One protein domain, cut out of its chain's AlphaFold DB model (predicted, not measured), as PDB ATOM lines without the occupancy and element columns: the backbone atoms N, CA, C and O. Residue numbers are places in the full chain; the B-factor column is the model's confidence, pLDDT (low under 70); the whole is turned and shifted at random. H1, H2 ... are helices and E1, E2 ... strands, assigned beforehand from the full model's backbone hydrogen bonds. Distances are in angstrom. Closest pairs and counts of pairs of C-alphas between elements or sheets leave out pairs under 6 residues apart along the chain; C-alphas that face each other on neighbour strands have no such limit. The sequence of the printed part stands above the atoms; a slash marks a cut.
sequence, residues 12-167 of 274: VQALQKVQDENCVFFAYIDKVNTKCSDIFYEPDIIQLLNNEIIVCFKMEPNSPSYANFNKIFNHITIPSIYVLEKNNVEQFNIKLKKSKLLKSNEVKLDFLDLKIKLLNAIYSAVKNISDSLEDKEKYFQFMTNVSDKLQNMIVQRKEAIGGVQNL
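This is residues 12 to 167 of the 274 residues of an uncharacterized protein of Cinara cedri (UniProt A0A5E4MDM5). A small twisted sheet of four strands has a long helical hairpin over one face: H5 packs on the sheet along its strands, and H6 folds back beside H5, on the side away from the sheet. Two short helices, H1 and H4, lie over the opposite face, while H2 and H3 join E1 to E2; the first residues of H5 and the last of H6 run on past the sheet. The printed part has 156 residues with six named helices and four named strands, in the order H1 E1 H2 H3 E2 H4 E3 E4 H5 H6. The sheet is mixed, in the order E2 E1 E3 E4, and the class is mixed, helices and strands. The whole is compact, with a radius of gyration of the C-alphas of 16.5 A and spans of 50 by 39 by 24 A.

H1, residues 12 to 21, is on the sheet made by E1, residues 24 to 29, E2, residues 54 to 59, E3, residues 80 to 84, and E4, residues 91 to 95. Its height over the sheet is 9.2 A, and it runs along the strands, at 1 degrees to E1 on the local plane; its closest C-alphas to E1 are those of Val 18 and Phe 25, 6.3 A apart. E1 and E2 are parallel, with N 57 and O 26 at 2.7 A, within hydrogen-bond range. H2, residues 35 to 41, and H3, residues 43 to 49, come between them in a strand-helix-strand unit, two parallel neighbour strands joined through helices, with a right-handed crossover. H2 and H3 are close but not clearly touching and about perpendicular, at 84 degrees; their closest C-alphas are those of Phe 40 and Ile 46, 6.3 A apart. H4, residues 64 to 73, is on the same face as H1, at a height over the sheet of 9.3 A, and runs across the strands at 67 degrees to E1 on the local plane. E1 and E3 are antiparallel, with N 27 and O 82 at 2.8 A. E3 and E4 form a hairpin, with N 94 and O 81 at 3.0 A. H5, residues 104 to 131, is on the opposite face at a height of 9.5 A; with H1 and H4 it gives three layers, helices on both faces of a sheet. It runs along the strands at 2 degrees to E3 on the local plane, and its closest C-alphas to E4 are those of Ala 121 and Phe 92, 5.9 A apart. H6, residues 137 to 165, is not on the sheet but touches H5 in a helical hairpin, at a shallow tilt of 25 degrees, opposite ways; the closest C-alphas are those of Tyr 123 and Met 143, 6.1 A apart. Every O i to N i+4 pair is within hydrogen-bond range in H1, H3, H4, H5 and H6; in H2 it is 0 of 3, beside 3 of 4 O i to N i+3 pairs.

H1 begins at C-alpha 12, at (-2.907, -46.436, -9.966), and is 14.2 A long. E1 measures 16.1 A, E2 15.9 A, E3 13.0 A and E4 12.2 A. H2 measures 11.0 A, H3 9.9 A and H4 14.6 A. H5 begins at C-alpha 104, at (8.832, -49.327, 29.032), and is 40.8 A long. H6, 42.0 A long, ends at C-alpha 165, at (23.897, -46.769, 30.079).

The two C-alphas farthest apart are those of Asp 20 and Asn 166, at 51.0 A. The printed part has no cut and no long link. The mean pLDDT of the printed part is 79.4; residues 32 to 36, 74 to 75, 87 to 93, 95 to 108 and 160 to 167 are under 70.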
ATOM      1  N   VAL A  12      -3.289 -46.996  -8.663       84.19
ATOM      2  CA  VAL A  12      -2.907 -46.436  -9.966       84.19
ATOM      3  C   VAL A  12      -3.093 -44.922  -9.936       84.19
ATOM      4  O   VAL A  12      -2.170 -44.189 -10.270       84.19
ATOM      5  N   GLN A  13      -4.239 -44.454  -9.445       89.12
ATOM      6  CA  GLN A  13      -4.538 -43.033  -9.267       89.12
ATOM      7  C   GLN A  13      -3.565 -42.359  -8.294       89.12
ATOM      8  O   GLN A  13      -3.130 -41.233  -8.531       89.12
ATOM      9  N   ALA A  14      -3.187 -43.047  -7.215       88.50
ATOM     10  CA  ALA A  14      -2.237 -42.522  -6.242       88.50
ATOM     11  C   ALA A  14      -0.829 -42.350  -6.845       88.50
ATOM     12  O   ALA A  14      -0.184 -41.324  -6.633       88.50
ATOM     13  N   LEU A  15      -0.367 -43.330  -7.633       86.44
ATOM     14  CA  LEU A  15       0.913 -43.252  -8.345       86.44
ATOM     15  C   LEU A  15       0.890 -42.201  -9.464       86.44
ATOM     16  O   LEU A  15       1.870 -41.479  -9.631       86.44
ATOM     17  N   GLN A  16      -0.228 -42.073 -10.184       87.81
ATOM     18  CA  GLN A  16      -0.439 -41.024 -11.184       87.81
ATOM     19  C   GLN A  16      -0.286 -39.636 -10.547       87.81
ATOM     20  O   GLN A  16       0.520 -38.834 -11.005       87.81
ATOM     21  N   LYS A  17      -0.964 -39.391  -9.416       90.19
ATOM     22  CA  LYS A  17      -0.845 -38.136  -8.657       90.19
ATOM     23  C   LYS A  17       0.602 -37.843  -8.256       90.19
ATOM     24  O   LYS A  17       1.052 -36.709  -8.370       90.19
ATOM     25  N   VAL A  18       1.345 -38.868  -7.834       89.44
ATOM     26  CA  VAL A  18       2.773 -38.751  -7.504       89.44
ATOM     27  C   VAL A  18       3.622 -38.305  -8.689       89.44
ATOM     28  O   VAL A  18       4.502 -37.453  -8.542       89.44
ATOM     29  N   GLN A  19       3.338 -38.841  -9.873       87.12
ATOM     30  CA  GLN A  19       4.025 -38.454 -11.098       87.12
ATOM     31  C   GLN A  19       3.677 -37.029 -11.530       87.12
ATOM     32  O   GLN A  19       4.587 -36.273 -11.887       87.12
ATOM     33  N   ASP A  20       2.400 -36.665 -11.459       88.56
ATOM     34  CA  ASP A  20       1.891 -35.366 -11.900       88.56
ATOM     35  C   ASP A  20       2.362 -34.230 -10.974       88.56
ATOM     36  O   ASP A  20       2.766 -33.167 -11.443       88.56
ATOM     37  N   GLU A  21       2.381 -34.462  -9.659       89.75
ATOM     38  CA  GLU A  21       2.689 -33.432  -8.654       89.75
ATOM     39  C   GLU A  21       4.158 -33.416  -8.200       89.75
ATOM     40  O   GLU A  21       4.560 -32.520  -7.453       89.75
ATOM     41  N   ASN A  22       4.977 -34.363  -8.675       88.25
ATOM     42  CA  ASN A  22       6.361 -34.568  -8.230       88.25
ATOM     43  C   ASN A  22       6.471 -34.717  -6.703       88.25
ATOM     44  O   ASN A  22       7.297 -34.077  -6.059       88.25
ATOM     45  N   CYS A  23       5.622 -35.545  -6.107       89.94
ATOM     46  CA  CYS A  23       5.604 -35.768  -4.664       89.94
ATOM     47  C   CYS A  23       6.125 -37.166  -4.295       89.94
ATOM     48  O   CYS A  23       6.410 -38.003  -5.146       89.94
ATOM     49  N   VAL A  24       6.324 -37.406  -3.004       91.31
ATOM     50  CA  VAL A  24       6.746 -38.698  -2.461       91.31
ATOM     51  C   VAL A  24       5.528 -39.593  -2.286       91.31
ATOM     52  O   VAL A  24       4.520 -39.182  -1.709       91.31
ATOM     53  N   PHE A  25       5.638 -40.846  -2.716       92.00
ATOM     54  CA  PHE A  25       4.645 -41.864  -2.410       92.00
ATOM     55  C   PHE A  25       4.960 -42.505  -1.057       92.00
ATOM     56  O   PHE A  25       5.989 -43.162  -0.883       92.00
ATOM     57  N   PHE A  26       4.064 -42.335  -0.092       93.12
ATOM     58  CA  PHE A  26       4.155 -42.949   1.224       93.12
ATOM     59  C   PHE A  26       3.116 -44.060   1.343       93.12
ATOM     60  O   PHE A  26       1.927 -43.786   1.461       93.12
ATOM     61  N   ALA A  27       3.546 -45.319   1.347       90.50
ATOM     62  CA  ALA A  27       2.657 -46.469   1.446       90.50
ATOM     63  C   ALA A  27       2.772 -47.172   2.800       90.50
ATOM     64  O   ALA A  27       3.850 -47.604   3.206       90.50
ATOM     65  N   TYR A  28       1.638 -47.368   3.470       89.81
ATOM     66  CA  TYR A  28       1.540 -48.206   4.661       89.81
ATOM     67  C   TYR A  28       0.716 -49.457   4.362       89.81
ATOM     68  O   TYR A  28      -0.453 -49.370   3.985       89.81
ATOM     69  N   ILE A  29       1.330 -50.625   4.551       87.19
ATOM     70  CA  ILE A  29       0.664 -51.919   4.413       87.19
ATOM     71  C   ILE A  29       0.323 -52.409   5.810       87.19
ATOM     72  O   ILE A  29       1.201 -52.801   6.590       87.19
ATOM     73  N   ASP A  30      -0.965 -52.337   6.118       78.06
ATOM     74  CA  ASP A  30      -1.478 -52.631   7.444       78.06
ATOM     75  C   ASP A  30      -1.476 -54.141   7.711       78.06
ATOM     76  O   ASP A  30      -1.591 -54.980   6.814       78.06
ATOM     77  N   LYS A  31      -1.377 -54.497   8.987       71.81
ATOM     78  CA  LYS A  31      -1.734 -55.813   9.485       71.81
ATOM     79  C   LYS A  31      -2.808 -55.626  10.536       71.81
ATOM     80  O   LYS A  31      -2.557 -54.987  11.557       71.81
ATOM     81  N   VAL A  32      -3.948 -56.281  10.317       59.94
ATOM     82  CA  VAL A  32      -5.062 -56.331  11.269       59.94
ATOM     83  C   VAL A  32      -4.519 -56.530  12.690       59.94
ATOM     84  O   VAL A  32      -3.829 -57.517  12.969       59.94
ATOM     85  N   ASN A  33      -4.840 -55.583  13.578       55.06
ATOM     86  CA  ASN A  33      -4.574 -55.628  15.019       55.06
ATOM     87  C   ASN A  33      -3.109 -55.409  15.473       55.06
ATOM     88  O   ASN A  33      -2.653 -56.032  16.437       55.06
ATOM     89  N   THR A  34      -2.346 -54.530  14.812       58.50
ATOM     90  CA  THR A  34      -0.992 -54.163  15.274       58.50
ATOM     91  C   THR A  34      -0.936 -52.770  15.907       58.50
ATOM     92  O   THR A  34      -1.318 -51.793  15.283       58.50
ATOM     93  N   LYS A  35      -0.337 -52.652  17.105       62.75
ATOM     94  CA  LYS A  35       0.006 -51.360  17.758       62.75
ATOM     95  C   LYS A  35       0.975 -50.486  16.941       62.75
ATOM     96  O   LYS A  35       1.351 -49.397  17.347       62.75
ATOM     97  N   CYS A  36       1.448 -50.977  15.796       61.75
ATOM     98  CA  CYS A  36       2.334 -50.226  14.919       61.75
ATOM     99  C   CYS A  36       1.616 -49.063  14.223       61.75
ATOM    100  O   CYS A  36       2.291 -48.117  13.832       61.75
ATOM    101  N   SER A  37       0.284 -49.100  14.099       72.56
ATOM    102  CA  SER A  37      -0.503 -47.976  13.579       72.56
ATOM    103  C   SER A  37      -0.510 -46.762  14.511       72.56
ATOM    104  O   SER A  37      -0.831 -45.665  14.062       72.56
ATOM    105  N   ASP A  38      -0.127 -46.934  15.781       78.31
ATOM    106  CA  ASP A  38      -0.171 -45.883  16.805       78.31
ATOM    107  C   ASP A  38       0.702 -44.673  16.419       78.31
ATOM    108  O   ASP A  38       0.363 -43.530  16.719       78.31
ATOM    109  N   ILE A  39       1.776 -44.900  15.648       80.00
ATOM    110  CA  ILE A  39       2.647 -43.833  15.132       80.00
ATOM    111  C   ILE A  39       1.918 -42.824  14.241       80.00
ATOM    112  O   ILE A  39       2.318 -41.666  14.188       80.00
ATOM    113  N   PHE A  40       0.828 -43.223  13.583       86.12
ATOM    114  CA  PHE A  40       0.044 -42.340  12.714       86.12
ATOM    115  C   PHE A  40      -0.955 -41.461  13.477       86.12
ATOM    116  O   PHE A  40      -1.630 -40.637  12.863       86.12
ATOM    117  N   TYR A  41      -1.040 -41.607  14.803       85.75
ATOM    118  CA  TYR A  41      -1.803 -40.712  15.676       85.75
ATOM    119  C   TYR A  41      -0.911 -39.673  16.373       85.75
ATOM    120  O   TYR A  41      -1.418 -38.771  17.039       85.75
ATOM    121  N   GLU A  42       0.411 -39.766  16.207       85.50
ATOM    122  CA  GLU A  42       1.365 -38.812  16.769       85.50
ATOM    123  C   GLU A  42       1.290 -37.468  16.020       85.50
ATOM    124  O   GLU A  42       1.453 -37.452  14.795       85.50
ATOM    125  N   PRO A  43       1.112 -36.326  16.717       88.50
ATOM    126  CA  PRO A  43       0.952 -35.017  16.078       88.50
ATOM    127  C   PRO A  43       2.088 -34.655  15.116       88.50
ATOM    128  O   PRO A  43       1.833 -34.174  14.012       88.50
ATOM    129  N   ASP A  44       3.333 -34.951  15.497       86.56
ATOM    130  CA  ASP A  44       4.510 -34.654  14.678       86.56
ATOM    131  C   ASP A  44       4.518 -35.441  13.363       86.56
ATOM    132  O   ASP A  44       4.975 -34.927  12.341       86.56
ATOM    133  N   ILE A  45       4.005 -36.677  13.391       89.25
ATOM    134  CA  ILE A  45       3.907 -37.562  12.224       89.25
ATOM    135  C   ILE A  45       2.738 -37.147  11.341       89.25
ATOM    136  O   ILE A  45       2.886 -37.085  10.126       89.25
ATOM    137  N   ILE A  46       1.604 -36.786  11.939       91.31
ATOM    138  CA  ILE A  46       0.461 -36.242  11.201       91.31
ATOM    139  C   ILE A  46       0.876 -34.970  10.457       91.31
ATOM    140  O   ILE A  46       0.580 -34.837   9.275       91.31
ATOM    141  N   GLN A  47       1.594 -34.055  11.113       90.12
ATOM    142  CA  GLN A  47       2.089 -32.834  10.474       90.12
ATOM    143  C   GLN A  47       3.117 -33.137   9.374       90.12
ATOM    144  O   GLN A  47       3.104 -32.495   8.327       90.12
ATOM    145  N   LEU A  48       4.003 -34.113   9.603       90.94
ATOM    146  CA  LEU A  48       4.993 -34.544   8.617       90.94
ATOM    147  C   LEU A  48       4.349 -35.133   7.362       90.94
ATOM    148  O   LEU A  48       4.890 -34.940   6.284       90.94
ATOM    149  N   LEU A  49       3.242 -35.862   7.500       92.81
ATOM    150  CA  LEU A  49       2.596 -36.585   6.402       92.81
ATOM    151  C   LEU A  49       1.491 -35.778   5.707       92.81
ATOM    152  O   LEU A  49       1.270 -35.946   4.513       92.81
ATOM    153  N   ASN A  50       0.808 -34.882   6.422       93.38
ATOM    154  CA  ASN A  50      -0.297 -34.094   5.878       93.38
ATOM    155  C   ASN A  50       0.196 -32.815   5.190       93.38
ATOM    156  O   ASN A  50       0.001 -31.712   5.704       93.38
ATOM    157  N   ASN A  51       0.806 -32.957   4.018       90.62
ATOM    158  CA  ASN A  51       1.243 -31.844   3.174       90.62
ATOM    159  C   ASN A  51       1.135 -32.207   1.681       90.62
ATOM    160  O   ASN A  51       0.700 -33.296   1.329       90.62
ATOM    161  N   GLU A  52       1.520 -31.279   0.808       90.12
ATOM    162  CA  GLU A  52       1.426 -31.423  -0.654       90.12
ATOM    163  C   GLU A  52       2.611 -32.181  -1.281       90.12
ATOM    164  O   GLU A  52       2.577 -32.540  -2.452       90.12
ATOM    165  N   ILE A  53       3.678 -32.418  -0.517       92.00
ATOM    166  CA  ILE A  53       4.903 -33.097  -0.962       92.00
ATOM    167  C   ILE A  53       4.797 -34.611  -0.746       92.00
ATOM    168  O   ILE A  53       5.617 -35.354  -1.274       92.00
ATOM    169  N   ILE A  54       3.792 -35.097  -0.009       93.69
ATOM    170  CA  ILE A  54       3.625 -36.521   0.295       93.69
ATOM    171  C   ILE A  54       2.197 -36.975  -0.007       93.69
ATOM    172  O   ILE A  54       1.232 -36.461   0.552       93.69
ATOM    173  N   VAL A  55       2.068 -38.018  -0.823       94.25
ATOM    174  CA  VAL A  55       0.814 -38.753  -1.015       94.25
ATOM    175  C   VAL A  55       0.839 -39.986  -0.123       94.25
ATOM    176  O   VAL A  55       1.607 -40.919  -0.350       94.25
ATOM    177  N   CYS A  56      -0.007 -39.990   0.907       94.12
ATOM    178  CA  CYS A  56      -0.129 -41.108   1.836       94.12
ATOM    179  C   CYS A  56      -1.163 -42.116   1.339       94.12
ATOM    180  O   CYS A  56      -2.327 -41.777   1.163       94.12
ATOM    181  N   PHE A  57      -0.774 -43.375   1.183       92.44
ATOM    182  CA  PHE A  57      -1.634 -44.451   0.714       92.44
ATOM    183  C   PHE A  57      -1.626 -45.621   1.697       92.44
ATOM    184  O   PHE A  57      -0.571 -46.136   2.077       92.44
ATOM    185  N   LYS A  58      -2.814 -46.050   2.123       91.06
ATOM    186  CA  LYS A  58      -2.974 -47.189   3.027       91.06
ATOM    187  C   LYS A  58      -3.496 -48.386   2.245       91.06
ATOM    188  O   LYS A  58      -4.484 -48.279   1.530       91.06
ATOM    189  N   MET A  59      -2.846 -49.532   2.409       88.31
ATOM    190  CA  MET A  59      -3.222 -50.777   1.746       88.31
ATOM    191  C   MET A  59      -3.509 -51.875   2.757       88.31
ATOM    192  O   MET A  59      -2.762 -52.078   3.716       88.31
ATOM    193  N   GLU A  60      -4.559 -52.641   2.485       86.62
ATOM    194  CA  GLU A  60      -4.816 -53.899   3.174       86.62
ATOM    195  C   GLU A  60      -4.189 -55.070   2.401       86.62
ATOM    196  O   GLU A  60      -4.257 -55.074   1.166       86.62
ATOM    197  N   PRO A  61      -3.648 -56.102   3.078       85.19
ATOM    198  CA  PRO A  61      -3.020 -57.259   2.429       85.19
ATOM    199  C   PRO A  61      -3.912 -58.024   1.443       85.19
ATOM    200  O   PRO A  61      -3.408 -58.711   0.564       85.19
ATOM    201  N   ASN A  62      -5.235 -57.914   1.580       85.12
ATOM    202  CA  ASN A  62      -6.198 -58.603   0.716       85.12
ATOM    203  C   ASN A  62      -6.779 -57.688  -0.378       85.12
ATOM    204  O   ASN A  62      -7.664 -58.105  -1.122       85.12
ATOM    205  N   SER A  63      -6.318 -56.436  -0.471       87.94
ATOM    206  CA  SER A  63      -6.842 -55.463  -1.434       87.94
ATOM    207  C   SER A  63      -6.261 -55.662  -2.847       87.94
ATOM    208  O   SER A  63      -5.104 -56.074  -2.988       87.94
ATOM    209  N   PRO A  64      -7.004 -55.298  -3.912       87.06
ATOM    210  CA  PRO A  64      -6.469 -55.262  -5.277       87.06
ATOM    211  C   PRO A  64      -5.220 -54.376  -5.404       87.06
ATOM    212  O   PRO A  64      -4.269 -54.732  -6.100       87.06
ATOM    213  N   SER A  65      -5.190 -53.257  -4.673       86.75
ATOM    214  CA  SER A  65      -4.048 -52.345  -4.590       86.75
ATOM    215  C   SER A  65      -2.790 -53.045  -4.073       86.75
ATOM    216  O   SER A  65      -1.729 -52.923  -4.683       86.75
ATOM    217  N   TYR A  66      -2.907 -53.852  -3.011       87.94
ATOM    218  CA  TYR A  66      -1.791 -54.667  -2.524       87.94
ATOM    219  C   TYR A  66      -1.352 -55.708  -3.555       87.94
ATOM    220  O   TYR A  66      -0.156 -55.888  -3.758       87.94
ATOM    221  N   ALA A  67      -2.288 -56.373  -4.241       86.50
ATOM    222  CA  ALA A  67      -1.942 -57.354  -5.269       86.50
ATOM    223  C   ALA A  67      -1.130 -56.723  -6.414       86.50
ATOM    224  O   ALA A  67      -0.156 -57.317  -6.875       86.50
ATOM    225  N   ASN A  68      -1.493 -55.511  -6.842       83.44
ATOM    226  CA  ASN A  68      -0.733 -54.753  -7.837       83.44
ATOM    227  C   ASN A  68       0.638 -54.331  -7.301       83.44
ATOM    228  O   ASN A  68       1.649 -54.538  -7.966       83.44
ATOM    229  N   PHE A  69       0.689 -53.815  -6.075       83.06
ATOM    230  CA  PHE A  69       1.928 -53.395  -5.427       83.06
ATOM    231  C   PHE A  69       2.903 -54.577  -5.230       83.06
ATOM    232  O   PHE A  69       4.085 -54.485  -5.554       83.06
ATOM    233  N   ASN A  70       2.408 -55.744  -4.808       83.50
ATOM    234  CA  ASN A  70       3.209 -56.953  -4.605       83.50
ATOM    235  C   ASN A  70       3.806 -57.517  -5.903       83.50
ATOM    236  O   ASN A  70       4.908 -58.059  -5.862       83.50
ATOM    237  N   LYS A  71       3.130 -57.352  -7.049       81.88
ATOM    238  CA  LYS A  71       3.679 -57.731  -8.367       81.88
ATOM    239  C   LYS A  71       4.892 -56.891  -8.767       81.88
ATOM    240  O   LYS A  71       5.743 -57.381  -9.499       81.88
ATOM    241  N   ILE A  72       4.939 -55.630  -8.333       75.44
ATOM    242  CA  ILE A  72       5.995 -54.682  -8.710       75.44
ATOM    243  C   ILE A  72       7.219 -54.873  -7.815       75.44
ATOM    244  O   ILE A  72       8.342 -54.929  -8.307       75.44
ATOM    245  N   PHE A  73       7.006 -54.980  -6.503       73.38
ATOM    246  CA  PHE A  73       8.100 -54.880  -5.537       73.38
ATOM    247  C   PHE A  73       8.681 -56.222  -5.090       73.38
ATOM    248  O   PHE A  73       9.843 -56.244  -4.701       73.38
ATOM    249  N   ASN A  74       7.936 -57.330  -5.218       67.50
ATOM    250  CA  ASN A  74       8.301 -58.680  -4.762       67.50
ATOM    251  C   ASN A  74       8.731 -58.742  -3.263       67.50
ATOM    252  O   ASN A  74       9.249 -57.804  -2.671       67.50
ATOM    253  N   HIS A  75       8.501 -59.865  -2.576       69.31
ATOM    254  CA  HIS A  75       8.947 -60.073  -1.177       69.31
ATOM    255  C   HIS A  75       8.483 -59.035  -0.127       69.31
ATOM    256  O   HIS A  75       9.212 -58.714   0.818       69.31
ATOM    257  N   ILE A  76       7.249 -58.546  -0.235       73.06
ATOM    258  CA  ILE A  76       6.693 -57.588   0.727       73.06
ATOM    259  C   ILE A  76       6.475 -58.234   2.101       73.06
ATOM    260  O   ILE A  76       5.751 -59.220   2.243       73.06
ATOM    261  N   THR A  77       7.062 -57.648   3.145       73.00
ATOM    262  CA  THR A  77       6.833 -58.056   4.543       73.00
ATOM    263  C   THR A  77       5.659 -57.296   5.150       73.00
ATOM    264  O   THR A  77       5.567 -56.103   4.935       73.00
ATOM    265  N   ILE A  78       4.810 -57.931   5.964       76.19
ATOM    266  CA  ILE A  78       3.626 -57.283   6.568       76.19
ATOM    267  C   ILE A  78       3.695 -57.326   8.113       76.19
ATOM    268  O   ILE A  78       3.868 -58.420   8.673       76.19
ATOM    269  N   PRO A  79       3.478 -56.206   8.841       80.12
ATOM    270  CA  PRO A  79       3.232 -54.849   8.336       80.12
ATOM    271  C   PRO A  79       4.526 -54.135   7.911       80.12
ATOM    272  O   PRO A  79       5.614 -54.445   8.406       80.12
ATOM    273  N   SER A  80       4.400 -53.143   7.030       80.75
ATOM    274  CA  SER A  80       5.540 -52.403   6.466       80.75
ATOM    275  C   SER A  80       5.170 -51.000   6.018       80.75
ATOM    276  O   SER A  80       4.041 -50.754   5.595       80.75
ATOM    277  N   ILE A  81       6.163 -50.116   6.037       86.75
ATOM    278  CA  ILE A  81       6.091 -48.790   5.424       86.75
ATOM    279  C   ILE A  81       7.066 -48.749   4.246       86.75
ATOM    280  O   ILE A  81       8.211 -49.191   4.379       86.75
ATOM    281  N   TYR A  82       6.591 -48.205   3.132       86.75
ATOM    282  CA  TYR A  82       7.333 -47.937   1.910       86.75
ATOM    283  C   TYR A  82       7.341 -46.431   1.664       86.75
ATOM    284  O   TYR A  82       6.295 -45.784   1.715       86.75
ATOM    285  N   VAL A  83       8.516 -45.887   1.375       87.94
ATOM    286  CA  VAL A  83       8.670 -44.520   0.869       87.94
ATOM    287  C   VAL A  83       9.305 -44.635  -0.504       87.94
ATOM    288  O   VAL A  83      10.382 -45.229  -0.616       87.94
ATOM    289  N   LEU A  84       8.614 -44.133  -1.527       85.81
ATOM    290  CA  LEU A  84       9.047 -44.185  -2.920       85.81
ATOM    291  C   LEU A  84       9.114 -42.773  -3.497       85.81
ATOM    292  O   LEU A  84       8.246 -41.933  -3.255       85.81
ATOM    293  N   GLU A  85      10.143 -42.535  -4.293       81.94
ATOM    294  CA  GLU A  85      10.248 -41.353  -5.141       81.94
ATOM    295  C   GLU A  85       9.454 -41.510  -6.451       81.94
ATOM    296  O   GLU A  85       9.050 -42.615  -6.821       81.94
ATOM    297  N   LYS A  86       9.296 -40.406  -7.195       70.25
ATOM    298  CA  LYS A  86       8.542 -40.332  -8.460       70.25
ATOM    299  C   LYS A  86       8.895 -41.431  -9.479       70.25
ATOM    300  O   LYS A  86       8.016 -41.882 -10.211       70.25
ATOM    301  N   ASN A  87      10.152 -41.877  -9.513       63.66
ATOM    302  CA  ASN A  87      10.646 -42.863 -10.479       63.66
ATOM    303  C   ASN A  87      10.816 -44.277  -9.896       63.66
ATOM    304  O   ASN A  87      11.312 -45.162 -10.591       63.66
ATOM    305  N   ASN A  88      10.410 -44.510  -8.640       62.34
ATOM    306  CA  ASN A  88      10.591 -45.778  -7.922       62.34
ATOM    307  C   ASN A  88      12.046 -46.306  -7.909       62.34
ATOM    308  O   ASN A  88      12.243 -47.510  -7.724       62.34
ATOM    309  N   VAL A  89      13.060 -45.446  -8.105       54.75
ATOM    310  CA  VAL A  89      14.470 -45.879  -8.170       54.75
ATOM    311  C   VAL A  89      14.954 -46.309  -6.791       54.75
ATOM    312  O   VAL A  89      15.615 -47.338  -6.663       54.75
ATOM    313  N   GLU A  90      14.562 -45.577  -5.749       60.00
ATOM    314  CA  GLU A  90      14.876 -45.914  -4.364       60.00
ATOM    315  C   GLU A  90      13.623 -46.273  -3.563       60.00
ATOM    316  O   GLU A  90      12.577 -45.625  -3.650       60.00
ATOM    317  N   GLN A  91      13.749 -47.340  -2.770       67.38
ATOM    318  CA  GLN A  91      12.680 -47.877  -1.934       67.38
ATOM    319  C   GLN A  91      13.173 -47.991  -0.500       67.38
ATOM    320  O   GLN A  91      14.067 -48.784  -0.187       67.38
ATOM    321  N   PHE A  92      12.549 -47.240   0.397       64.75
ATOM    322  CA  PHE A  92      12.887 -47.309   1.813       64.75
ATOM    323  C   PHE A  92      11.923 -48.250   2.529       64.75
ATOM    324  O   PHE A  92      10.807 -47.880   2.889       64.75
ATOM    325  N   ASN A  93      12.381 -49.486   2.743       68.25
ATOM    326  CA  ASN A  93      11.613 -50.533   3.412       68.25
ATOM    327  C   ASN A  93      11.791 -50.461   4.927       68.25
ATOM    328  O   ASN A  93      12.780 -50.950   5.484       68.25
ATOM    329  N   ILE A  94      10.804 -49.902   5.623       70.00
ATOM    330  CA  ILE A  94      10.828 -49.830   7.082       70.00
ATOM    331  C   ILE A  94      10.092 -51.047   7.641       70.00
ATOM    332  O   ILE A  94       8.862 -51.100   7.713       70.00
ATOM    333  N   LYS A  95      10.875 -52.052   8.052       69.19
ATOM    334  CA  LYS A  95      10.354 -53.238   8.742       69.19
ATOM    335  C   LYS A  95       9.892 -52.864  10.143       69.19
ATOM    336  O   LYS A  95      10.696 -52.474  10.994       69.19
ATOM    337  N   LEU A  96       8.603 -53.052  10.394       65.31
ATOM    338  CA  LEU A  96       8.009 -52.859  11.706       65.31
ATOM    339  C   LEU A  96       8.254 -54.119  12.544       65.31
ATOM    340  O   LEU A  96       7.766 -55.209  12.235       65.31
ATOM    341  N   LYS A  97       9.054 -53.993  13.607       61.25
ATOM    342  CA  LYS A  97       9.242 -55.088  14.563       61.25
ATOM    343  C   LYS A  97       7.943 -55.274  15.348       61.25
ATOM    344  O   LYS A  97       7.374 -54.304  15.841       61.25
ATOM    345  N   LYS A  98       7.500 -56.525  15.533       53.97
ATOM    346  CA  LYS A  98       6.533 -56.835  16.595       53.97
ATOM    347  C   LYS A  98       7.187 -56.426  17.909       53.97
ATOM    348  O   LYS A  98       8.201 -57.024  18.272       53.97
ATOM    349  N   SER A  99       6.637 -55.434  18.603       49.41
ATOM    350  CA  SER A  99       7.076 -55.123  19.957       49.41
ATOM    351  C   SER A  99       6.798 -56.355  20.822       49.41
ATOM    352  O   SER A  99       5.661 -56.662  21.179       49.41
ATOM    353  N   LYS A 100       7.839 -57.144  21.107       41.31
ATOM    354  CA  LYS A 100       7.786 -58.058  22.245       41.31
ATOM    355  C   LYS A 100       7.642 -57.157  23.464       41.31
ATOM    356  O   LYS A 100       8.387 -56.192  23.581       41.31
ATOM    357  N   LEU A 101       6.653 -57.449  24.306       31.67
ATOM    358  CA  LEU A 101       6.454 -56.853  25.627       31.67
ATOM    359  C   LEU A 101       7.764 -56.936  26.424       31.67
ATOM    360  O   LEU A 101       8.029 -57.907  27.122       31.67
ATOM    361  N   LEU A 102       8.604 -55.927  26.264       38.47
ATOM    362  CA  LEU A 102       9.808 -55.671  27.028       38.47
ATOM    363  C   LEU A 102       9.696 -54.246  27.572       38.47
ATOM    364  O   LEU A 102       8.841 -53.467  27.151       38.47
ATOM    365  N   LYS A 103      10.477 -53.972  28.616       45.66
ATOM    366  CA  LYS A 103      10.316 -52.860  29.565       45.66
ATOM    367  C   LYS A 103      10.063 -51.511  28.869       45.66
ATOM    368  O   LYS A 103      10.578 -51.248  27.787       45.66
ATOM    369  N   SER A 104       9.320 -50.626  29.541       54.31
ATOM    370  CA  SER A 104       8.832 -49.327  29.032       54.31
ATOM    371  C   SER A 104       9.863 -48.458  28.298       54.31
ATOM    372  O   SER A 104       9.482 -47.658  27.448       54.31
ATOM    373  N   ASN A 105      11.152 -48.591  28.616       55.12
ATOM    374  CA  ASN A 105      12.219 -47.775  28.038       55.12
ATOM    375  C   ASN A 105      12.730 -48.322  26.691       55.12
ATOM    376  O   ASN A 105      13.048 -47.529  25.811       55.12
ATOM    377  N   GLU A 106      12.737 -49.645  26.488       56.78
ATOM    378  CA  GLU A 106      13.109 -50.257  25.200       56.78
ATOM    379  C   GLU A 106      12.050 -49.959  24.131       56.78
ATOM    380  O   GLU A 106      12.386 -49.584  23.011       56.78
ATOM    381  N   VAL A 107      10.767 -49.999  24.509       60.06
ATOM    382  CA  VAL A 107       9.649 -49.652  23.614       60.06
ATOM    383  C   VAL A 107       9.713 -48.186  23.170       60.06
ATOM    384  O   VAL A 107       9.437 -47.884  22.010       60.06
ATOM    385  N   LYS A 108      10.111 -47.267  24.064       68.06
ATOM    386  CA  LYS A 108      10.303 -45.847  23.717       68.06
ATOM    387  C   LYS A 108      11.451 -45.649  22.729       68.06
ATOM    388  O   LYS A 108      11.305 -44.866  21.794       68.06
ATOM    389  N   LEU A 109      12.565 -46.359  22.916       72.25
ATOM    390  CA  LEU A 109      13.717 -46.263  22.022       72.25
ATOM    391  C   LEU A 109      13.415 -46.862  20.642       72.25
ATOM    392  O   LEU A 109      13.744 -46.244  19.636       72.25
ATOM    393  N   ASP A 110      12.714 -47.998  20.578       73.00
ATOM    394  CA  ASP A 110      12.265 -48.596  19.313       73.00
ATOM    395  C   ASP A 110      11.332 -47.652  18.530       73.00
ATOM    396  O   ASP A 110      11.427 -47.548  17.304       73.00
ATOM    397  N   PHE A 111      10.439 -46.943  19.227       77.00
ATOM    398  CA  PHE A 111       9.530 -45.978  18.604       77.00
ATOM    399  C   PHE A 111      10.265 -44.722  18.118       77.00
ATOM    400  O   PHE A 111       9.988 -44.226  17.026       77.00
ATOM    401  N   LEU A 112      11.245 -44.238  18.886       81.19
ATOM    402  CA  LEU A 112      12.117 -43.136  18.477       81.19
ATOM    403  C   LEU A 112      12.977 -43.519  17.261       81.19
ATOM    404  O   LEU A 112      13.062 -42.757  16.299       81.19
ATOM    405  N   ASP A 113      13.538 -44.729  17.250       82.00
ATOM    406  CA  ASP A 113      14.284 -45.279  16.115       82.00
ATOM    407  C   ASP A 113      13.406 -45.401  14.864       82.00
ATOM    408  O   ASP A 113      13.871 -45.149  13.750       82.00
ATOM    409  N   LEU A 114      12.130 -45.761  15.030       81.62
ATOM    410  CA  LEU A 114      11.160 -45.791  13.938       81.62
ATOM    411  C   LEU A 114      10.894 -44.385  13.378       81.62
ATOM    412  O   LEU A 114      10.939 -44.215  12.159       81.62
ATOM    413  N   LYS A 115      10.682 -43.379  14.241       85.25
ATOM    414  CA  LYS A 115      10.502 -41.977  13.819       85.25
ATOM    415  C   LYS A 115      11.722 -41.452  13.051       85.25
ATOM    416  O   LYS A 115      11.562 -40.857  11.989       85.25
ATOM    417  N   ILE A 116      12.935 -41.731  13.532       85.69
ATOM    418  CA  ILE A 116      14.184 -41.323  12.865       85.69
ATOM    419  C   ILE A 116      14.326 -41.991  11.493       85.69
ATOM    420  O   ILE A 116      14.688 -41.331  10.520       85.69
ATOM    421  N   LYS A 117      14.030 -43.292  11.385       86.75
ATOM    422  CA  LYS A 117      14.059 -44.001  10.093       86.75
ATOM    423  C   LYS A 117      13.055 -43.423   9.104       86.75
ATOM    424  O   LYS A 117      13.394 -43.255   7.937       86.75
ATOM    425  N   LEU A 118      11.852 -43.108   9.576       87.81
ATOM    426  CA  LEU A 118      10.799 -42.505   8.770       87.81
ATOM    427  C   LEU A 118      11.208 -41.123   8.242       87.81
ATOM    428  O   LEU A 118      11.119 -40.885   7.040       87.81
ATOM    429  N   LEU A 119      11.704 -40.244   9.117       89.25
ATOM    430  CA  LEU A 119      12.178 -38.911   8.732       89.25
ATOM    431  C   LEU A 119      13.329 -38.983   7.722       89.25
ATOM    432  O   LEU A 119      13.290 -38.270   6.725       89.25
ATOM    433  N   ASN A 120      14.312 -39.865   7.934       87.94
ATOM    434  CA  ASN A 120      15.421 -40.054   6.992       87.94
ATOM    435  C   ASN A 120      14.942 -40.536   5.620       87.94
ATOM    436  O   ASN A 120      15.363 -39.992   4.607       87.94
ATOM    437  N   ALA A 121      14.049 -41.531   5.580       88.38
ATOM    438  CA  ALA A 121      13.508 -42.050   4.326       88.38
ATOM    439  C   ALA A 121      12.763 -40.964   3.534       88.38
ATOM    440  O   ALA A 121      12.968 -40.817   2.332       88.38
ATOM    441  N   ILE A 122      11.931 -40.174   4.219       90.88
ATOM    442  CA  ILE A 122      11.210 -39.052   3.611       90.88
ATOM    443  C   ILE A 122      12.186 -37.969   3.140       90.88
ATOM    444  O   ILE A 122      12.053 -37.492   2.018       90.88
ATOM    445  N   TYR A 123      13.178 -37.605   3.957       90.50
ATOM    446  CA  TYR A 123      14.198 -36.626   3.580       90.50
ATOM    447  C   TYR A 123      14.929 -37.048   2.303       90.50
ATOM    448  O   TYR A 123      15.010 -36.262   1.364       90.50
ATOM    449  N   SER A 124      15.415 -38.292   2.246       88.50
ATOM    450  CA  SER A 124      16.105 -38.830   1.073       88.50
ATOM    451  C   SER A 124      15.218 -38.817  -0.169       88.50
ATOM    452  O   SER A 124      15.638 -38.305  -1.202       88.50
ATOM    453  N   ALA A 125      13.972 -39.290  -0.064       88.62
ATOM    454  CA  ALA A 125      13.045 -39.301  -1.193       88.62
ATOM    455  C   ALA A 125      12.728 -37.885  -1.707       88.62
ATOM    456  O   ALA A 125      12.744 -37.641  -2.912       88.62
ATOM    457  N   VAL A 126      12.489 -36.927  -0.803       90.50
ATOM    458  CA  VAL A 126      12.254 -35.526  -1.181       90.50
ATOM    459  C   VAL A 126      13.500 -34.902  -1.799       90.50
ATOM    460  O   VAL A 126      13.387 -34.170  -2.780       90.50
ATOM    461  N   LYS A 127      14.685 -35.194  -1.257       89.88
ATOM    462  CA  LYS A 127      15.950 -34.696  -1.795       89.88
ATOM    463  C   LYS A 127      16.165 -35.177  -3.228       89.88
ATOM    464  O   LYS A 127      16.440 -34.349  -4.089       89.88
ATOM    465  N   ASN A 128      15.963 -36.466  -3.501       86.88
ATOM    466  CA  ASN A 128      16.109 -37.019  -4.849       86.88
ATOM    467  C   ASN A 128      15.163 -36.337  -5.850       86.88
ATOM    468  O   ASN A 128      15.582 -35.958  -6.943       86.88
ATOM    469  N   ILE A 129      13.902 -36.111  -5.461       87.81
ATOM    470  CA  ILE A 129      12.943 -35.357  -6.279       87.81
ATOM    471  C   ILE A 129      13.446 -33.927  -6.503       87.81
ATOM    472  O   ILE A 129      13.546 -33.480  -7.644       87.81
ATOM    473  N   SER A 130      13.802 -33.221  -5.429       89.62
ATOM    474  CA  SER A 130      14.295 -31.843  -5.475       89.62
ATOM    475  C   SER A 130      15.541 -31.696  -6.350       89.62
ATOM    476  O   SER A 130      15.696 -30.685  -7.029       89.62
ATOM    477  N   ASP A 131      16.445 -32.672  -6.358       87.00
ATOM    478  CA  ASP A 131      17.665 -32.630  -7.167       87.00
ATOM    479  C   ASP A 131      17.358 -32.651  -8.675       87.00
ATOM    480  O   ASP A 131      18.104 -32.048  -9.448       87.00
ATOM    481  N   SER A 132      16.223 -33.239  -9.071       84.75
ATOM    482  CA  SER A 132      15.763 -33.350 -10.463       84.75
ATOM    483  C   SER A 132      14.918 -32.176 -10.986       84.75
ATOM    484  O   SER A 132      14.603 -32.146 -12.175       84.75
ATOM    485  N   LEU A 133      14.538 -31.222 -10.131       86.31
ATOM    486  CA  LEU A 133      13.646 -30.106 -10.480       86.31
ATOM    487  C   LEU A 133      14.391 -28.765 -10.532       86.31
ATOM    488  O   LEU A 133      15.439 -28.608  -9.917       86.31
ATOM    489  N   GLU A 134      13.849 -27.776 -11.244       84.12
ATOM    490  CA  GLU A 134      14.391 -26.405 -11.248       84.12
ATOM    491  C   GLU A 134      13.831 -25.567 -10.087       84.12
ATOM    492  O   GLU A 134      14.592 -24.915  -9.372       84.12
ATOM    493  N   ASP A 135      12.516 -25.637  -9.851       86.50
ATOM    494  CA  ASP A 135      11.864 -25.023  -8.692       86.50
ATOM    495  C   ASP A 135      11.960 -25.941  -7.465       86.50
ATOM    496  O   ASP A 135      11.359 -27.022  -7.404       86.50
ATOM    497  N   LYS A 136      12.746 -25.493  -6.485       89.31
ATOM    498  CA  LYS A 136      13.098 -26.257  -5.283       89.31
ATOM    499  C   LYS A 136      12.562 -25.645  -3.995       89.31
ATOM    500  O   LYS A 136      12.783 -26.230  -2.937       89.31
ATOM    501  N   GLU A 137      11.883 -24.497  -4.040       89.19
ATOM    502  CA  GLU A 137      11.629 -23.699  -2.833       89.19
ATOM    503  C   GLU A 137      10.804 -24.474  -1.797       89.19
ATOM    504  O   GLU A 137      11.232 -24.643  -0.650       89.19
ATOM    505  N   LYS A 138       9.671 -25.050  -2.220       89.69
ATOM    506  CA  LYS A 138       8.799 -25.838  -1.335       89.69
ATOM    507  C   LYS A 138       9.494 -27.084  -0.768       89.69
ATOM    508  O   LYS A 138       9.314 -27.417   0.403       89.69
ATOM    509  N   TYR A 139      10.326 -27.754  -1.568       91.12
ATOM    510  CA  TYR A 139      11.057 -28.951  -1.140       91.12
ATOM    511  C   TYR A 139      12.180 -28.598  -0.167       91.12
ATOM    512  O   TYR A 139      12.383 -29.306   0.816       91.12
ATOM    513  N   PHE A 140      12.871 -27.482  -0.392       89.56
ATOM    514  CA  PHE A 140      13.922 -26.989   0.490       89.56
ATOM    515  C   PHE A 140      13.373 -26.570   1.858       89.56
ATOM    516  O   PHE A 140      13.924 -26.962   2.889       89.56
ATOM    517  N   GLN A 141      12.252 -25.840   1.886       91.81
ATOM    518  CA  GLN A 141      11.561 -25.489   3.131       91.81
ATOM    519  C   GLN A 141      11.146 -26.747   3.909       91.81
ATOM    520  O   GLN A 141      11.394 -26.855   5.113       91.81
ATOM    521  N   PHE A 142      10.578 -27.734   3.213       92.56
ATOM    522  CA  PHE A 142      10.201 -29.008   3.815       92.56
ATOM    523  C   PHE A 142      11.411 -29.775   4.368       92.56
ATOM    524  O   PHE A 142      11.402 -30.189   5.527       92.56
ATOM    525  N   MET A 143      12.477 -29.919   3.577       91.75
ATOM    526  CA  MET A 143      13.709 -30.598   3.987       91.75
ATOM    527  C   MET A 143      14.386 -29.917   5.178       91.75
ATOM    528  O   MET A 143      14.920 -30.614   6.037       91.75
ATOM    529  N   THR A 144      14.334 -28.587   5.262       91.00
ATOM    530  CA  THR A 144      14.878 -27.832   6.402       91.00
ATOM    531  C   THR A 144      14.136 -28.192   7.691       91.00
ATOM    532  O   THR A 144      14.759 -28.612   8.662       91.00
ATOM    533  N   ASN A 145      12.799 -28.169   7.668       91.00
ATOM    534  CA  ASN A 145      11.969 -28.574   8.810       91.00
ATOM    535  C   ASN A 145      12.226 -30.038   9.220       91.00
ATOM    536  O   ASN A 145      12.384 -30.351  10.401       91.00
ATOM    537  N   VAL A 146      12.319 -30.945   8.239       90.31
ATOM    538  CA  VAL A 146      12.644 -32.356   8.495       90.31
ATOM    539  C   VAL A 146      14.037 -32.508   9.107       90.31
ATOM    540  O   VAL A 146      14.187 -33.274  10.058       90.31
ATOM    541  N   SER A 147      15.035 -31.767   8.617       88.44
ATOM    542  CA  SER A 147      16.402 -31.773   9.149       88.44
ATOM    543  C   SER A 147      16.441 -31.310  10.607       88.44
ATOM    544  O   SER A 147      17.033 -31.992  11.444       88.44
ATOM    545  N   ASP A 148      15.752 -30.219  10.947       88.56
ATOM    546  CA  ASP A 148      15.686 -29.715  12.325       88.56
ATOM    547  C   ASP A 148      15.032 -30.735  13.269       88.56
ATOM    548  O   ASP A 148      15.555 -31.042  14.347       88.56
ATOM    549  N   LYS A 149      13.915 -31.344  12.841       89.12
ATOM    550  CA  LYS A 149      13.259 -32.433  13.585       89.12
ATOM    551  C   LYS A 149      14.184 -33.640  13.755       89.12
ATOM    552  O   LYS A 149      14.230 -34.222  14.841       89.12
ATOM    553  N   LEU A 150      14.935 -34.007  12.716       85.94
ATOM    554  CA  LEU A 150      15.875 -35.125  12.746       85.94
ATOM    555  C   LEU A 150      16.999 -34.884  13.761       85.94
ATOM    556  O   LEU A 150      17.281 -35.768  14.569       85.94
ATOM    557  N   GLN A 151      17.607 -33.694  13.754       84.06
ATOM    558  CA  GLN A 151      18.664 -33.333  14.703       84.06
ATOM    559  C   GLN A 151      18.160 -33.428  16.144       84.06
ATOM    560  O   GLN A 151      18.779 -34.102  16.969       84.06
ATOM    561  N   ASN A 152      16.984 -32.859  16.425       87.00
ATOM    562  CA  ASN A 152      16.367 -32.928  17.748       87.00
ATOM    563  C   ASN A 152      16.105 -34.377  18.192       87.00
ATOM    564  O   ASN A 152      16.432 -34.746  19.321       87.00
ATOM    565  N   MET A 153      15.582 -35.235  17.310       84.00
ATOM    566  CA  MET A 153      15.346 -36.648  17.638       84.00
ATOM    567  C   MET A 153      16.644 -37.444  17.821       84.00
ATOM    568  O   MET A 153      16.700 -38.325  18.677       84.00
ATOM    569  N   ILE A 154      17.702 -37.144  17.062       78.31
ATOM    570  CA  ILE A 154      19.021 -37.770  17.240       78.31
ATOM    571  C   ILE A 154      19.627 -37.380  18.591       78.31
ATOM    572  O   ILE A 154      20.214 -38.238  19.253       78.31
ATOM    573  N   VAL A 155      19.471 -36.125  19.023       82.88
ATOM    574  CA  VAL A 155      19.888 -35.674  20.360       82.88
ATOM    575  C   VAL A 155      19.100 -36.415  21.440       82.88
ATOM    576  O   VAL A 155      19.716 -37.080  22.270       82.88
ATOM    577  N   GLN A 156      17.766 -36.439  21.356       81.44
ATOM    578  CA  GLN A 156      16.915 -37.194  22.288       81.44
ATOM    579  C   GLN A 156      17.281 -38.681  22.336       81.44
ATOM    580  O   GLN A 156      17.279 -39.303  23.395       81.44
ATOM    581  N   ARG A 157      17.633 -39.271  21.188       80.69
ATOM    582  CA  ARG A 157      18.088 -40.661  21.108       80.69
ATOM    583  C   ARG A 157      19.424 -40.849  21.815       80.69
ATOM    584  O   ARG A 157      19.578 -41.818  22.552       80.69
ATOM    585  N   LYS A 158      20.392 -39.952  21.600       76.38
ATOM    586  CA  LYS A 158      21.696 -39.984  22.280       76.38
ATOM    587  C   LYS A 158      21.532 -39.843  23.792       76.38
ATOM    588  O   LYS A 158      22.154 -40.601  24.527       76.38
ATOM    589  N   GLU A 159      20.656 -38.953  24.245       77.06
ATOM    590  CA  GLU A 159      20.316 -38.779  25.661       77.06
ATOM    591  C   GLU A 159      19.605 -40.006  26.235       77.06
ATOM    592  O   GLU A 159      19.952 -40.460  27.321       77.06
ATOM    593  N   ALA A 160      18.665 -40.606  25.499       69.38
ATOM    594  CA  ALA A 160      17.994 -41.834  25.913       69.38
ATOM    595  C   ALA A 160      18.972 -43.017  25.999       69.38
ATOM    596  O   ALA A 160      18.900 -43.797  26.940       69.38
ATOM    597  N   ILE A 161      19.920 -43.136  25.064       66.19
ATOM    598  CA  ILE A 161      20.964 -44.172  25.088       66.19
ATOM    599  C   ILE A 161      21.963 -43.922  26.224       66.19
ATOM    600  O   ILE A 161      22.292 -44.858  26.953       66.19
ATOM    601  N   GLY A 162      22.408 -42.679  26.421       59.56
ATOM    602  CA  GLY A 162      23.265 -42.296  27.549       59.56
ATOM    603  C   GLY A 162      22.573 -42.519  28.897       59.56
ATOM    604  O   GLY A 162      23.166 -43.050  29.832       59.56
ATOM    605  N   GLY A 163      21.272 -42.236  28.970       54.78
ATOM    606  CA  GLY A 163      20.417 -42.554  30.109       54.78
ATOM    607  C   GLY A 163      20.238 -44.061  30.328       54.78
ATOM    608  O   GLY A 163      20.187 -44.499  31.471       54.78
ATOM    609  N   VAL A 164      20.197 -44.874  29.264       51.84
ATOM    610  CA  VAL A 164      20.131 -46.346  29.350       51.84
ATOM    611  C   VAL A 164      21.448 -46.950  29.852       51.84
ATOM    612  O   VAL A 164      21.407 -47.896  30.636       51.84
ATOM    613  N   GLN A 165      22.605 -46.382  29.492       49.81
ATOM    614  CA  GLN A 165      23.897 -46.769  30.079       49.81
ATOM    615  C   GLN A 165      23.968 -46.427  31.578       49.81
ATOM    616  O   GLN A 165      24.448 -47.244  32.358       49.81
ATOM    617  N   ASN A 166      23.366 -45.308  32.002       48.19
ATOM    618  CA  ASN A 166      23.178 -44.965  33.421       48.19
ATOM    619  C   ASN A 166      22.096 -45.803  34.144       48.19
ATOM    620  O   ASN A 166      22.016 -45.775  35.370       48.19
ATOM    621  N   LEU A 167      21.247 -46.545  33.420       49.28
ATOM    622  CA  LEU A 167      20.154 -47.361  33.981       49.28
ATOM    623  C   LEU A 167      20.537 -48.822  34.235       49.28
ATOM    624  O   LEU A 167      19.805 -49.523  34.943       49.28
TER     625      LEU A 167